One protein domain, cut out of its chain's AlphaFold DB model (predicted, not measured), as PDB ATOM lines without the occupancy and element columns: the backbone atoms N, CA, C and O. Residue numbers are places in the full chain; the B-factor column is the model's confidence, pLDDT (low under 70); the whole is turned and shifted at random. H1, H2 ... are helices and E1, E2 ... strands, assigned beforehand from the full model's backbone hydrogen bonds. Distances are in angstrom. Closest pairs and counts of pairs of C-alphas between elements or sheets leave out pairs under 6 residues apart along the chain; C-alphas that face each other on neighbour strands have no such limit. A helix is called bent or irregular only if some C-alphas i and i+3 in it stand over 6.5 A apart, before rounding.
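AT A GLANCE: This is residues 28 to 120 of the 121 residues of a protein of Cyclobacteriaceae bacterium (UniProt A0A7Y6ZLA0). A strongly twisted, curled sheet of four strands, E1 E4 E5 E6, forms one part of the domain, and the long, bent hairpin E7 E8, folded back on itself, forms the other. The small hairpin E2 E3 lies near E6 and the last residues of E8, while the short helix H1 only grazes the sheet. The 93 printed residues hold eight named strands and one named helix, in the order E1 E2 E3 E4 E5 H1 E6 E7 E8; the class is mostly strand. The four-stranded sheet has the order E1 - E4 - E5 - E6, and its neighbour pairs are antiparallel, as are E2 - E3 and E7 - E8. The whole is compact, with a radius of gyration of the C-alphas of 13.4 A and spans of 36 by 30 by 23 A.

HOW THE PARTS SIT: E1, residues 28 to 30, is an edge strand, antiparallel to E4, residues 44 to 51, at 138 degrees between directions; N 28 and O 46 are 2.8 A apart, within hydrogen-bond range. E2, residues 34 to 36, and E3, residues 39 to 41, form a hairpin, with N 36 and O 39 at 2.8 A. Pairing on E4 is staggered: its residues 44 to 46 pair with E1 and 47 to 51 with E5, residues 58 to 63. E4 and E5 form a hairpin at 151 degrees, with N 49 and O 61 at 3.0 A. H1, residues 71 to 74, is on the sheet but only grazes it, with residues 71 to 72; it is too short for an O i to N i+4 pair, and its one O i to N i+3 pair is within range. E6, residues 80 to 86, is the other edge strand, antiparallel to E5 at 158 degrees, with N 60 and O 84 at 2.8 A. E7, residues 89 to 103, bends by 136 degrees at residue 92 and forms a hairpin with E8, residues 106 to 119; N 89 and O 115 are 2.8 A apart, N 101 and O 108 3.0 A. E8 bends by 174 degrees at residue 116. The closest C-alphas of E2 and E8, those of Val 36 and Gln 119, are 5.7 A apart. E7 is apart from E4 and E5.

IN THESE COORDINATES: E1 begins at C-alpha 28, (162.819, 141.616, 173.464). From first to last C-alpha E4 measures 22.0 A, E5 15.9 A, E6 16.2 A and E7 15.2 A, but the bent E8 4.5 A. E8 ends at C-alpha 119, (164.087, 142.450, 185.905).

THE WHOLE: The C-alphas farthest apart, those of Lys 78 and Glu 92, are 37.3 A apart. The printed part has no cut, and no link is long. The mean pLDDT of the printed part is 93.7; residues 69 to 73 are under 70.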
ATOM      1  N   ILE A  28     161.592 141.867 172.715       91.19
ATOM      2  CA  ILE A  28     162.819 141.616 173.464       91.19
ATOM      3  C   ILE A  28     163.515 140.434 172.795       91.19
ATOM      4  O   ILE A  28     162.877 139.428 172.487       91.19
ATOM      5  N   GLU A  29     164.817 140.558 172.556       94.81
ATOM      6  CA  GLU A  29     165.667 139.465 172.088       94.81
ATOM      7  C   GLU A  29     166.580 139.023 173.233       94.81
ATOM      8  O   GLU A  29     167.389 139.808 173.723       94.81
ATOM      9  N   LEU A  30     166.428 137.772 173.660       95.31
ATOM     10  CA  LEU A  30     167.288 137.121 174.642       95.31
ATOM     11  C   LEU A  30     168.318 136.276 173.888       95.31
ATOM     12  O   LEU A  30     167.953 135.354 173.154       95.31
ATOM     13  N   SER A  31     169.603 136.595 174.045       93.50
ATOM     14  CA  SER A  31     170.701 135.883 173.370       93.50
ATOM     15  C   SER A  31     170.991 134.505 173.963       93.50
ATOM     16  O   SER A  31     171.563 133.648 173.291       93.50
ATOM     17  N   GLU A  32     170.602 134.295 175.214       95.62
ATOM     18  CA  GLU A  32     170.760 133.055 175.962       95.62
ATOM     19  C   GLU A  32     169.538 132.821 176.859       95.62
ATOM     20  O   GLU A  32     168.598 133.617 176.859       95.62
ATOM     21  N   GLU A  33     169.515 131.696 177.571       96.38
ATOM     22  CA  GLU A  33     168.517 131.490 178.617       96.38
ATOM     23  C   GLU A  33     168.748 132.513 179.733       96.38
ATOM     24  O   GLU A  33     169.848 132.607 180.273       96.38
ATOM     25  N   MET A  34     167.711 133.277 180.055       96.50
ATOM     26  CA  MET A  34     167.727 134.306 181.093       96.50
ATOM     27  C   MET A  34     166.526 134.106 182.014       96.50
ATOM     28  O   MET A  34     165.641 133.288 181.765       96.50
ATOM     29  N   THR A  35     166.467 134.871 183.088       97.44
ATOM     30  CA  THR A  35     165.324 134.944 183.984       97.44
ATOM     31  C   THR A  35     164.623 136.280 183.825       97.44
ATOM     32  O   THR A  35     165.265 137.322 183.813       97.44
ATOM     33  N   VAL A  36     163.298 136.262 183.720       97.88
ATOM     34  CA  VAL A  36     162.456 137.461 183.681       97.88
ATOM     35  C   VAL A  36     161.563 137.430 184.910       97.88
ATOM     36  O   VAL A  36     160.783 136.493 185.082       97.88
ATOM     37  N   GLU A  37     161.728 138.403 185.808       97.69
ATOM     38  CA  GLU A  37     161.090 138.405 187.138       97.69
ATOM     39  C   GLU A  37     161.280 137.068 187.890       97.69
ATOM     40  O   GLU A  37     160.368 136.517 188.512       97.69
ATOM     41  N   GLY A  38     162.483 136.493 187.779       97.12
ATOM     42  CA  GLY A  38     162.852 135.222 188.408       97.12
ATOM     43  C   GLY A  38     162.299 133.961 187.731       97.12
ATOM     44  O   GLY A  38     162.516 132.865 188.248       97.12
ATOM     45  N   GLN A  39     161.601 134.076 186.595       98.00
ATOM     46  CA  GLN A  39     161.128 132.932 185.809       98.00
ATOM     47  C   GLN A  39     162.062 132.657 184.624       98.00
ATOM     48  O   GLN A  39     162.383 133.598 183.902       98.00
ATOM     49  N   PRO A  40     162.489 131.404 184.387       97.62
ATOM     50  CA  PRO A  40     163.380 131.081 183.278       97.62
ATOM     51  C   PRO A  40     162.678 131.264 181.926       97.62
ATOM     52  O   PRO A  40     161.544 130.823 181.733       97.62
ATOM     53  N   VAL A  41     163.382 131.877 180.979       97.75
ATOM     54  CA  VAL A  41     162.956 132.092 179.596       97.75
ATOM     55  C   VAL A  41     164.122 131.735 178.685       97.75
ATOM     56  O   VAL A  41     165.226 132.252 178.836       97.75
ATOM     57  N   GLY A  42     163.881 130.839 177.730       98.00
ATOM     58  CA  GLY A  42     164.904 130.441 176.769       98.00
ATOM     59  C   GLY A  42     165.320 131.588 175.844       98.00
ATOM     60  O   GLY A  42     164.571 132.546 175.638       98.00
ATOM     61  N   ALA A  43     166.488 131.447 175.221       97.62
ATOM     62  CA  ALA A  43     166.934 132.347 174.162       97.62
ATOM     63  C   ALA A  43     165.881 132.454 173.045       97.62
ATOM     64  O   ALA A  43     165.286 131.449 172.645       97.62
ATOM     65  N   GLY A  44     165.659 133.654 172.517       96.62
ATOM     66  CA  GLY A  44     164.647 133.883 171.491       96.62
ATOM     67  C   GLY A  44     164.188 135.330 171.393       96.62
ATOM     68  O   GLY A  44     164.661 136.204 172.116       96.62
ATOM     69  N   LYS A  45     163.249 135.574 170.478       95.81
ATOM     70  CA  LYS A  45     162.581 136.866 170.306       95.81
ATOM     71  C   LYS A  45     161.151 136.762 170.795       95.81
ATOM     72  O   LYS A  45     160.448 135.830 170.410       95.81
ATOM     73  N   TYR A  46     160.730 137.734 171.591       94.81
ATOM     74  CA  TYR A  46     159.408 137.741 172.201       94.81
ATOM     75  C   TYR A  46     158.780 139.125 172.110       94.81
ATOM     76  O   TYR A  46     159.411 140.105 172.502       94.81
ATOM     77  N   SER A  47     157.535 139.216 171.644       93.62
ATOM     78  CA  SER A  47     156.750 140.448 171.776       93.62
ATOM     79  C   SER A  47     156.432 140.718 173.245       93.62
ATOM     80  O   SER A  47     156.107 139.799 173.999       93.62
ATOM     81  N   LEU A  48     156.468 141.992 173.629       93.94
ATOM     82  CA  LEU A  48     156.154 142.473 174.966       93.94
ATOM     83  C   LEU A  48     154.720 143.008 175.025       93.94
ATOM     84  O   LEU A  48     154.376 143.998 174.378       93.94
ATOM     85  N   PHE A  49     153.902 142.409 175.884       94.94
ATOM     86  CA  PHE A  49     152.560 142.893 176.204       94.94
ATOM     87  C   PHE A  49     152.415 143.139 177.703       94.94
ATOM     88  O   PHE A  49     153.166 142.608 178.519       94.94
ATOM     89  N   THR A  50     151.444 143.968 178.074       96.06
ATOM     90  CA  THR A  50     151.097 144.219 179.474       96.06
ATOM     91  C   THR A  50     149.590 144.233 179.674       96.06
ATOM     92  O   THR A  50     148.837 144.602 178.777       96.06
ATOM     93  N   ILE A  51     149.136 143.843 180.863       97.38
ATOM     94  CA  ILE A  51     147.752 144.006 181.310       97.38
ATOM     95  C   ILE A  51     147.779 144.914 182.540       97.38
ATOM     96  O   ILE A  51     148.131 144.459 183.635       97.38
ATOM     97  N   PRO A  52     147.434 146.204 182.387       97.50
ATOM     98  CA  PRO A  52     147.426 147.127 183.501       97.50
ATOM     99  C   PRO A  52     146.240 146.867 184.419       97.50
ATOM    100  O   PRO A  52     145.128 146.582 183.970       97.50
ATOM    101  N   LYS A  53     146.458 147.043 185.719       97.69
ATOM    102  CA  LYS A  53     145.403 147.048 186.737       97.69
ATOM    103  C   LYS A  53     145.299 148.434 187.358       97.69
ATOM    104  O   LYS A  53     146.300 149.134 187.496       97.69
ATOM    105  N   GLU A  54     144.084 148.807 187.748       96.19
ATOM    106  CA  GLU A  54     143.841 150.061 188.470       96.19
ATOM    107  C   GLU A  54     144.577 150.070 189.813       96.19
ATOM    108  O   GLU A  54     145.124 151.089 190.221       96.19
ATOM    109  N   ASN A  55     144.636 148.909 190.471       95.19
ATOM    110  CA  ASN A  55     145.311 148.717 191.745       95.19
ATOM    111  C   ASN A  55     146.139 147.425 191.721       95.19
ATOM    112  O   ASN A  55     145.671 146.393 191.236       95.19
ATOM    113  N   GLY A  56     147.335 147.473 192.311       96.00
ATOM    114  CA  GLY A  56     148.228 146.321 192.449       96.00
ATOM    115  C   GLY A  56     149.150 146.092 191.251       96.00
ATOM    116  O   GLY A  56     149.380 146.988 190.439       96.00
ATOM    117  N   ALA A  57     149.706 144.883 191.181       98.06
ATOM    118  CA  ALA A  57     150.670 144.505 190.159       98.06
ATOM    119  C   ALA A  57     150.020 144.343 188.775       98.06
ATOM    120  O   ALA A  57     148.861 143.938 188.635       98.06
ATOM    121  N   TRP A  58     150.784 144.706 187.751       98.19
ATOM    122  CA  TRP A  58     150.432 144.548 186.349       98.19
ATOM    123  C   TRP A  58     150.971 143.223 185.841       98.19
ATOM    124  O   TRP A  58     152.036 142.781 186.264       98.19
ATOM    125  N   THR A  59     150.272 142.608 184.895       98.50
ATOM    126  CA  THR A  59     150.793 141.411 184.236       98.50
ATOM    127  C   THR A  59     151.689 141.841 183.079       98.50
ATOM    128  O   THR A  59     151.231 142.550 182.187       98.50
ATOM    129  N   VAL A  60     152.947 141.416 183.079       97.88
ATOM    130  CA  VAL A  60     153.882 141.526 181.954       97.88
ATOM    131  C   VAL A  60     153.913 140.187 181.231       97.88
ATOM    132  O   VAL A  60     153.942 139.132 181.867       97.88
ATOM    133  N   ILE A  61     153.876 140.233 179.903       97.56
ATOM    134  CA  ILE A  61     153.724 139.060 179.050       97.56
ATOM    135  C   ILE A  61     154.826 139.056 177.997       97.56
ATOM    136  O   ILE A  61     155.014 140.053 177.295       97.56
ATOM    137  N   LEU A  62     155.498 137.912 177.861       96.81
ATOM    138  CA  LEU A  62     156.334 137.599 176.705       96.81
ATOM    139  C   LEU A  62     155.587 136.611 175.817       96.81
ATOM    140  O   LEU A  62     155.176 135.548 176.282       96.81
ATOM    141  N   ASN A  63     155.415 136.963 174.548       95.69
ATOM    142  CA  ASN A  63     154.697 136.165 173.558       95.69
ATOM    143  C   ASN A  63     155.648 135.754 172.422       95.69
ATOM    144  O   ASN A  63     156.449 136.577 171.978       95.69
ATOM    145  N   SER A  64     155.595 134.500 171.962       94.81
ATOM    146  CA  SER A  64     156.519 133.972 170.943       94.81
ATOM    147  C   SER A  64     156.319 134.568 169.547       94.81
ATOM    148  O   SER A  64     157.233 134.508 168.724       94.81
ATOM    149  N   GLU A  65     155.159 135.166 169.271       91.38
ATOM    150  CA  GLU A  65     154.913 135.897 168.027       91.38
ATOM    151  C   GLU A  65     155.518 137.302 168.133       91.38
ATOM    152  O   GLU A  65     154.915 138.226 168.681       91.38
ATOM    153  N   TRP A  66     156.749 137.464 167.648       85.50
ATOM    154  CA  TRP A  66     157.517 138.710 167.774       85.50
ATOM    155  C   TRP A  66     157.302 139.707 166.618       85.50
ATOM    156  O   TRP A  66     157.578 140.893 166.781       85.50
ATOM    157  N   ASP A  67     156.796 139.250 165.469       81.31
ATOM    158  CA  ASP A  67     156.645 140.046 164.238       81.31
ATOM    159  C   ASP A  67     155.175 140.436 163.985       81.31
ATOM    160  O   ASP A  67     154.516 139.987 163.047       81.31
ATOM    161  N   LEU A  68     154.610 141.226 164.904       75.81
ATOM    162  CA  LEU A  68     153.195 141.615 164.887       75.81
ATOM    163  C   LEU A  68     153.010 143.032 164.323       75.81
ATOM    164  O   LEU A  68     152.995 144.019 165.067       75.81
ATOM    165  N   GLU A  69     152.798 143.126 163.006       68.19
ATOM    166  CA  GLU A  69     152.606 144.382 162.249       68.19
ATOM    167  C   GLU A  69     151.424 145.253 162.739       68.19
ATOM    168  O   GLU A  69     151.374 146.465 162.506       68.19
ATOM    169  N   HIS A  70     150.444 144.663 163.430       67.50
ATOM    170  CA  HIS A  70     149.265 145.340 163.986       67.50
ATOM    171  C   HIS A  70     149.155 145.226 165.521       67.50
ATOM    172  O   HIS A  70     148.118 145.569 166.106       67.50
ATOM    173  N   GLY A  71     150.227 144.804 166.201       67.12
ATOM    174  CA  GLY A  71     150.315 144.748 167.664       67.12
ATOM    175  C   GLY A  71     149.210 143.902 168.314       67.12
ATOM    176  O   GLY A  71     148.968 142.769 167.911       67.12
ATOM    177  N   HIS A  72     148.514 144.456 169.320       61.91
ATOM    178  CA  HIS A  72     147.521 143.721 170.130       61.91
ATOM    179  C   HIS A  72     146.346 143.103 169.349       61.91
ATOM    180  O   HIS A  72     145.722 142.180 169.855       61.91
ATOM    181  N   PHE A  73     146.028 143.567 168.136       69.19
ATOM    182  CA  PHE A  73     144.959 142.951 167.334       69.19
ATOM    183  C   PHE A  73     145.312 141.540 166.853       69.19
ATOM    184  O   PHE A  73     144.419 140.770 166.514       69.19
ATOM    185  N   GLN A  74     146.603 141.216 166.820       78.56
ATOM    186  CA  GLN A  74     147.118 139.897 166.465       78.56
ATOM    187  C   GLN A  74     147.559 139.096 167.696       78.56
ATOM    188  O   GLN A  74     148.119 138.016 167.548       78.56
ATOM    189  N   TYR A  75     147.321 139.618 168.903       87.38
ATOM    190  CA  TYR A  75     147.663 138.926 170.135       87.38
ATOM    191  C   TYR A  75     146.838 137.638 170.288       87.38
ATOM    192  O   TYR A  75     145.605 137.680 170.280       87.38
ATOM    193  N   ASP A  76     147.527 136.511 170.473       90.81
ATOM    194  CA  ASP A  76     146.945 135.223 170.854       90.81
ATOM    195  C   ASP A  76     147.592 134.753 172.160       90.81
ATOM    196  O   ASP A  76     148.784 134.446 172.205       90.81
ATOM    197  N   GLU A  77     146.786 134.667 173.219       93.44
ATOM    198  CA  GLU A  77     147.192 134.183 174.545       93.44
ATOM    199  C   GLU A  77     147.805 132.774 174.504       93.44
ATOM    200  O   GLU A  77     148.617 132.430 175.359       93.44
ATOM    201  N   LYS A  78     147.486 131.952 173.495       95.38
ATOM    202  CA  LYS A  78     148.098 130.621 173.329       95.38
ATOM    203  C   LYS A  78     149.586 130.668 172.990       95.38
ATOM    204  O   LYS A  78     150.248 129.642 173.115       95.38
ATOM    205  N   GLN A  79     150.076 131.817 172.533       96.06
ATOM    206  CA  GLN A  79     151.478 132.052 172.193       96.06
ATOM    207  C   GLN A  79     152.245 132.707 173.355       96.06
ATOM    208  O   GLN A  79     153.411 133.069 173.209       96.06
ATOM    209  N   ASP A  80     151.611 132.881 174.519       96.88
ATOM    210  CA  ASP A  80     152.291 133.396 175.701       96.88
ATOM    211  C   ASP A  80     153.311 132.378 176.212       96.88
ATOM    212  O   ASP A  80     152.984 131.248 176.576       96.88
ATOM    213  N   VAL A  81     154.564 132.816 176.273       97.75
ATOM    214  CA  VAL A  81     155.695 132.060 176.819       97.75
ATOM    215  C   VAL A  81     155.838 132.332 178.311       97.75
ATOM    216  O   VAL A  81     156.201 131.441 179.075       97.75
ATOM    217  N   LEU A  82     155.527 133.559 178.736       98.06
ATOM    218  CA  LEU A  82     155.620 133.972 180.128       98.06
ATOM    219  C   LEU A  82     154.519 134.966 180.489       98.06
ATOM    220  O   LEU A  82     154.219 135.872 179.715       98.06
ATOM    221  N   ARG A  83     153.995 134.838 181.712       98.25
ATOM    222  CA  ARG A  83     153.205 135.864 182.400       98.25
ATOM    223  C   ARG A  83     153.725 136.054 183.816       98.25
ATOM    224  O   ARG A  83     153.735 135.099 184.590       98.25
ATOM    225  N   VAL A  84     154.119 137.274 184.156       98.25
ATOM    226  CA  VAL A  84     154.646 137.627 185.481       98.25
ATOM    227  C   VAL A  84     153.988 138.892 186.002       98.25
ATOM    228  O   VAL A  84     153.569 139.751 185.231       98.25
ATOM    229  N   GLU A  85     153.858 138.993 187.319       98.38
ATOM    230  CA  GLU A  85     153.284 140.167 187.970       98.38
ATOM    231  C   GLU A  85     154.406 141.135 188.349       98.38
ATOM    232  O   GLU A  85     155.314 140.777 189.095       98.38
ATOM    233  N   VAL A  86     154.316 142.370 187.860       98.38
ATOM    234  CA  VAL A  86     155.287 143.440 188.097       98.38
ATOM    235  C   VAL A  86     154.581 144.615 188.754       98.38
ATOM    236  O   VAL A  86     153.517 145.049 188.308       98.38
ATOM    237  N   SER A  87     155.153 145.135 189.838       98.00
ATOM    238  CA  SER A  87     154.555 146.262 190.559       98.00
ATOM    239  C   SER A  87     154.885 147.584 189.857       98.00
ATOM    240  O   SER A  87     156.066 147.910 189.739       98.00
ATOM    241  N   PRO A  88     153.884 148.361 189.401       97.50
ATOM    242  CA  PRO A  88     154.134 149.689 188.862       97.50
ATOM    243  C   PRO A  88     154.517 150.667 189.980       97.50
ATOM    244  O   PRO A  88     153.943 150.657 191.071       97.50
ATOM    245  N   GLU A  89     155.438 151.565 189.666       97.50
ATOM    246  CA  GLU A  89     155.772 152.743 190.456       97.50
ATOM    247  C   GLU A  89     155.132 153.980 189.811       97.50
ATOM    248  O   GLU A  89     155.067 154.103 188.584       97.50
ATOM    249  N   TRP A  90     154.646 154.900 190.645       96.12
ATOM    250  CA  TRP A  90     154.027 156.146 190.198       96.12
ATOM    251  C   TRP A  90     154.888 157.332 190.611       96.12
ATOM    252  O   TRP A  90     155.016 157.640 191.794       96.12
ATOM    253  N   GLU A  91     155.461 157.996 189.618       96.06
ATOM    254  CA  GLU A  91     156.320 159.162 189.789       96.06
ATOM    255  C   GLU A  91     155.493 160.446 189.995       96.06
ATOM    256  O   GLU A  91     154.331 160.558 189.587       96.06
ATOM    257  N   GLU A  92     156.095 161.465 190.611       94.12
ATOM    258  CA  GLU A  92     155.425 162.760 190.801       94.12
ATOM    259  C   GLU A  92     155.271 163.520 189.475       94.12
ATOM    260  O   GLU A  92     154.217 164.111 189.196       94.12
ATOM    261  N   SER A  93     156.318 163.484 188.646       93.69
ATOM    262  CA  SER A  93     156.367 164.129 187.336       93.69
ATOM    263  C   SER A  93     155.897 163.200 186.224       93.69
ATOM    264  O   SER A  93     156.283 162.037 186.170       93.69
ATOM    265  N   SER A  94     155.125 163.752 185.292       93.94
ATOM    266  CA  SER A  94     154.635 163.032 184.117       93.94
ATOM    267  C   SER A  94     155.576 163.226 182.922       93.94
ATOM    268  O   SER A  94     156.002 164.354 182.654       93.94
ATOM    269  N   GLN A  95     155.876 162.157 182.175       94.06
ATOM    270  CA  GLN A  95     156.625 162.231 180.918       94.06
ATOM    271  C   GLN A  95     155.733 162.077 179.683       94.06
ATOM    272  O   GLN A  95     154.901 161.174 179.564       94.06
ATOM    273  N   GLU A  96     155.950 162.951 178.700       93.25
ATOM    274  CA  GLU A  96     155.086 163.019 177.523       93.25
ATOM    275  C   GLU A  96     155.188 161.788 176.624       93.25
ATOM    276  O   GLU A  96     154.181 161.369 176.055       93.25
ATOM    277  N   ARG A  97     156.382 161.226 176.429       93.00
ATOM    278  CA  ARG A  97     156.619 160.118 175.493       93.00
ATOM    279  C   ARG A  97     156.778 158.810 176.255       93.00
ATOM    280  O   ARG A  97     157.332 158.801 177.346       93.00
ATOM    281  N   LEU A  98     156.274 157.732 175.664       93.38
ATOM    282  CA  LEU A  98     156.581 156.391 176.137       93.38
ATOM    283  C   LEU A  98     158.050 156.110 175.811       93.38
ATOM    284  O   LEU A  98     158.467 156.370 174.678       93.38
ATOM    285  N   SER A  99     158.797 155.614 176.789       93.50
ATOM    286  CA  SER A  99     160.153 155.100 176.619       93.50
ATOM    287  C   SER A  99     160.261 153.702 177.214       93.50
ATOM    288  O   SER A  99     159.502 153.334 178.114       93.50
ATOM    289  N   ILE A 100     161.177 152.924 176.651       94.56
ATOM    290  CA  ILE A 100     161.586 151.619 177.152       94.56
ATOM    291  C   ILE A 100     163.102 151.662 177.116       94.56
ATOM    292  O   ILE A 100     163.693 151.729 176.038       94.56
ATOM    293  N   ASP A 101     163.699 151.713 178.294       94.56
ATOM    294  CA  ASP A 101     165.126 151.935 178.470       94.56
ATOM    295  C   ASP A 101     165.747 150.676 179.087       94.56
ATOM    296  O   ASP A 101     165.136 150.046 179.951       94.56
ATOM    297  N   ILE A 102     166.940 150.288 178.632       94.31
ATOM    298  CA  ILE A 102     167.708 149.203 179.256       94.31
ATOM    299  C   ILE A 102     168.393 149.782 180.493       94.31
ATOM    300  O   ILE A 102     169.211 150.696 180.382       94.31
ATOM    301  N   GLU A 103     168.064 149.244 181.662       95.81
ATOM    302  CA  GLU A 103     168.613 149.646 182.956       95.81
ATOM    303  C   GLU A 103     168.851 148.395 183.791       95.81
ATOM    304  O   GLU A 103     167.915 147.646 184.054       95.81
ATOM    305  N   GLU A 104     170.095 148.152 184.209       93.94
ATOM    306  CA  GLU A 104     170.437 146.947 184.963       93.94
ATOM    307  C   GLU A 104     169.589 146.816 186.250       93.94
ATOM    308  O   GLU A 104     169.455 147.789 186.999       93.94
ATOM    309  N   PRO A 105     169.045 145.621 186.553       94.06
ATOM    310  CA  PRO A 105     169.252 144.355 185.856       94.06
ATOM    311  C   PRO A 105     168.102 144.029 184.883       94.06
ATOM    312  O   PRO A 105     167.470 143.001 185.052       94.06
ATOM    313  N   GLY A 106     167.738 144.894 183.934       96.19
ATOM    314  CA  GLY A 106     166.683 144.606 182.958       96.19
ATOM    315  C   GLY A 106     166.263 145.810 182.116       96.19
ATOM    316  O   GLY A 106     167.094 146.466 181.484       96.19
ATOM    317  N   ILE A 107     164.957 146.079 182.068       96.38
ATOM    318  CA  ILE A 107     164.380 147.215 181.338       96.38
ATOM    319  C   ILE A 107     163.417 148.004 182.219       96.38
ATOM    320  O   ILE A 107     162.830 147.474 183.161       96.38
ATOM    321  N   VAL A 108     163.191 149.269 181.879       97.19
ATOM    322  CA  VAL A 108     162.181 150.100 182.538       97.19
ATOM    323  C   VAL A 108     161.303 150.763 181.489       97.19
ATOM    324  O   VAL A 108     161.783 151.498 180.625       97.19
ATOM    325  N   ILE A 109     159.995 150.522 181.580       96.44
ATOM    326  CA  ILE A 109     158.997 151.216 180.763       96.44
ATOM    327  C   ILE A 109     158.556 152.463 181.518       96.44
ATOM    328  O   ILE A 109     158.147 152.380 182.678       96.44
ATOM    329  N   ARG A 110     158.585 153.618 180.855       96.31
ATOM    330  CA  ARG A 110     158.081 154.869 181.426       96.31
ATOM    331  C   ARG A 110     157.105 155.542 180.482       96.31
ATOM    332  O   ARG A 110     157.353 155.654 179.280       96.31
ATOM    333  N   TRP A 111     155.986 156.022 181.015       96.00
ATOM    334  CA  TRP A 111     155.060 156.873 180.273       96.00
ATOM    335  C   TRP A 111     154.074 157.559 181.207       96.00
ATOM    336  O   TRP A 111     153.533 156.918 182.101       96.00
ATOM    337  N   GLU A 112     153.773 158.838 180.974       95.56
ATOM    338  CA  GLU A 112     152.985 159.608 181.935       95.56
ATOM    339  C   GLU A 112     153.703 159.526 183.301       95.56
ATOM    340  O   GLU A 112     154.913 159.747 183.332       95.56
ATOM    341  N   LYS A 113     153.037 159.190 184.403       96.88
ATOM    342  CA  LYS A 113     153.656 158.969 185.715       96.88
ATOM    343  C   LYS A 113     154.046 157.515 185.959       96.88
ATOM    344  O   LYS A 113     154.577 157.215 187.022       96.88
ATOM    345  N   LEU A 114     153.768 156.610 185.021       97.31
ATOM    346  CA  LEU A 114     154.147 155.210 185.165       97.31
ATOM    347  C   LEU A 114     155.662 155.073 185.060       97.31
ATOM    348  O   LEU A 114     156.270 155.538 184.090       97.31
ATOM    349  N   LYS A 115     156.216 154.301 185.986       97.50
ATOM    350  CA  LYS A 115     157.491 153.612 185.865       97.50
ATOM    351  C   LYS A 115     157.260 152.130 186.159       97.50
ATOM    352  O   LYS A 115     156.784 151.774 187.230       97.50
ATOM    353  N   LEU A 116     157.567 151.262 185.203       97.75
ATOM    354  CA  LEU A 116     157.392 149.814 185.325       97.75
ATOM    355  C   LEU A 116     158.752 149.129 185.119       97.75
ATOM    356  O   LEU A 116     159.153 148.934 183.967       97.75
ATOM    357  N   PRO A 117     159.492 148.839 186.204       97.81
ATOM    358  CA  PRO A 117     160.764 148.130 186.124       97.81
ATOM    359  C   PRO A 117     160.530 146.631 185.927       97.81
ATOM    360  O   PRO A 117     159.752 146.039 186.665       97.81
ATOM    361  N   ILE A 118     161.208 146.025 184.955       97.94
ATOM    362  CA  ILE A 118     161.155 144.588 184.668       97.94
ATOM    363  C   ILE A 118     162.578 144.038 184.762       97.94
ATOM    364  O   ILE A 118     163.456 144.440 183.996       97.94
ATOM    365  N   GLN A 119     162.809 143.120 185.694       97.94
ATOM    366  CA  GLN A 119     164.087 142.450 185.905       97.94
ATOM    367  C   GLN A 119     164.298 141.353 184.855       97.94
ATOM    368  O   GLN A 119     163.430 140.502 184.658       97.94
ATOM    369  N   ILE A 120     165.462 141.377 184.209       96.44
ATOM    370  CA  ILE A 120     165.955 140.422 183.215       96.44
ATOM    371  C   ILE A 120     167.431 140.104 183.527       96.44
ATOM    372  O   ILE A 120     168.296 140.966 183.362       96.44
TER     373      ILE A 120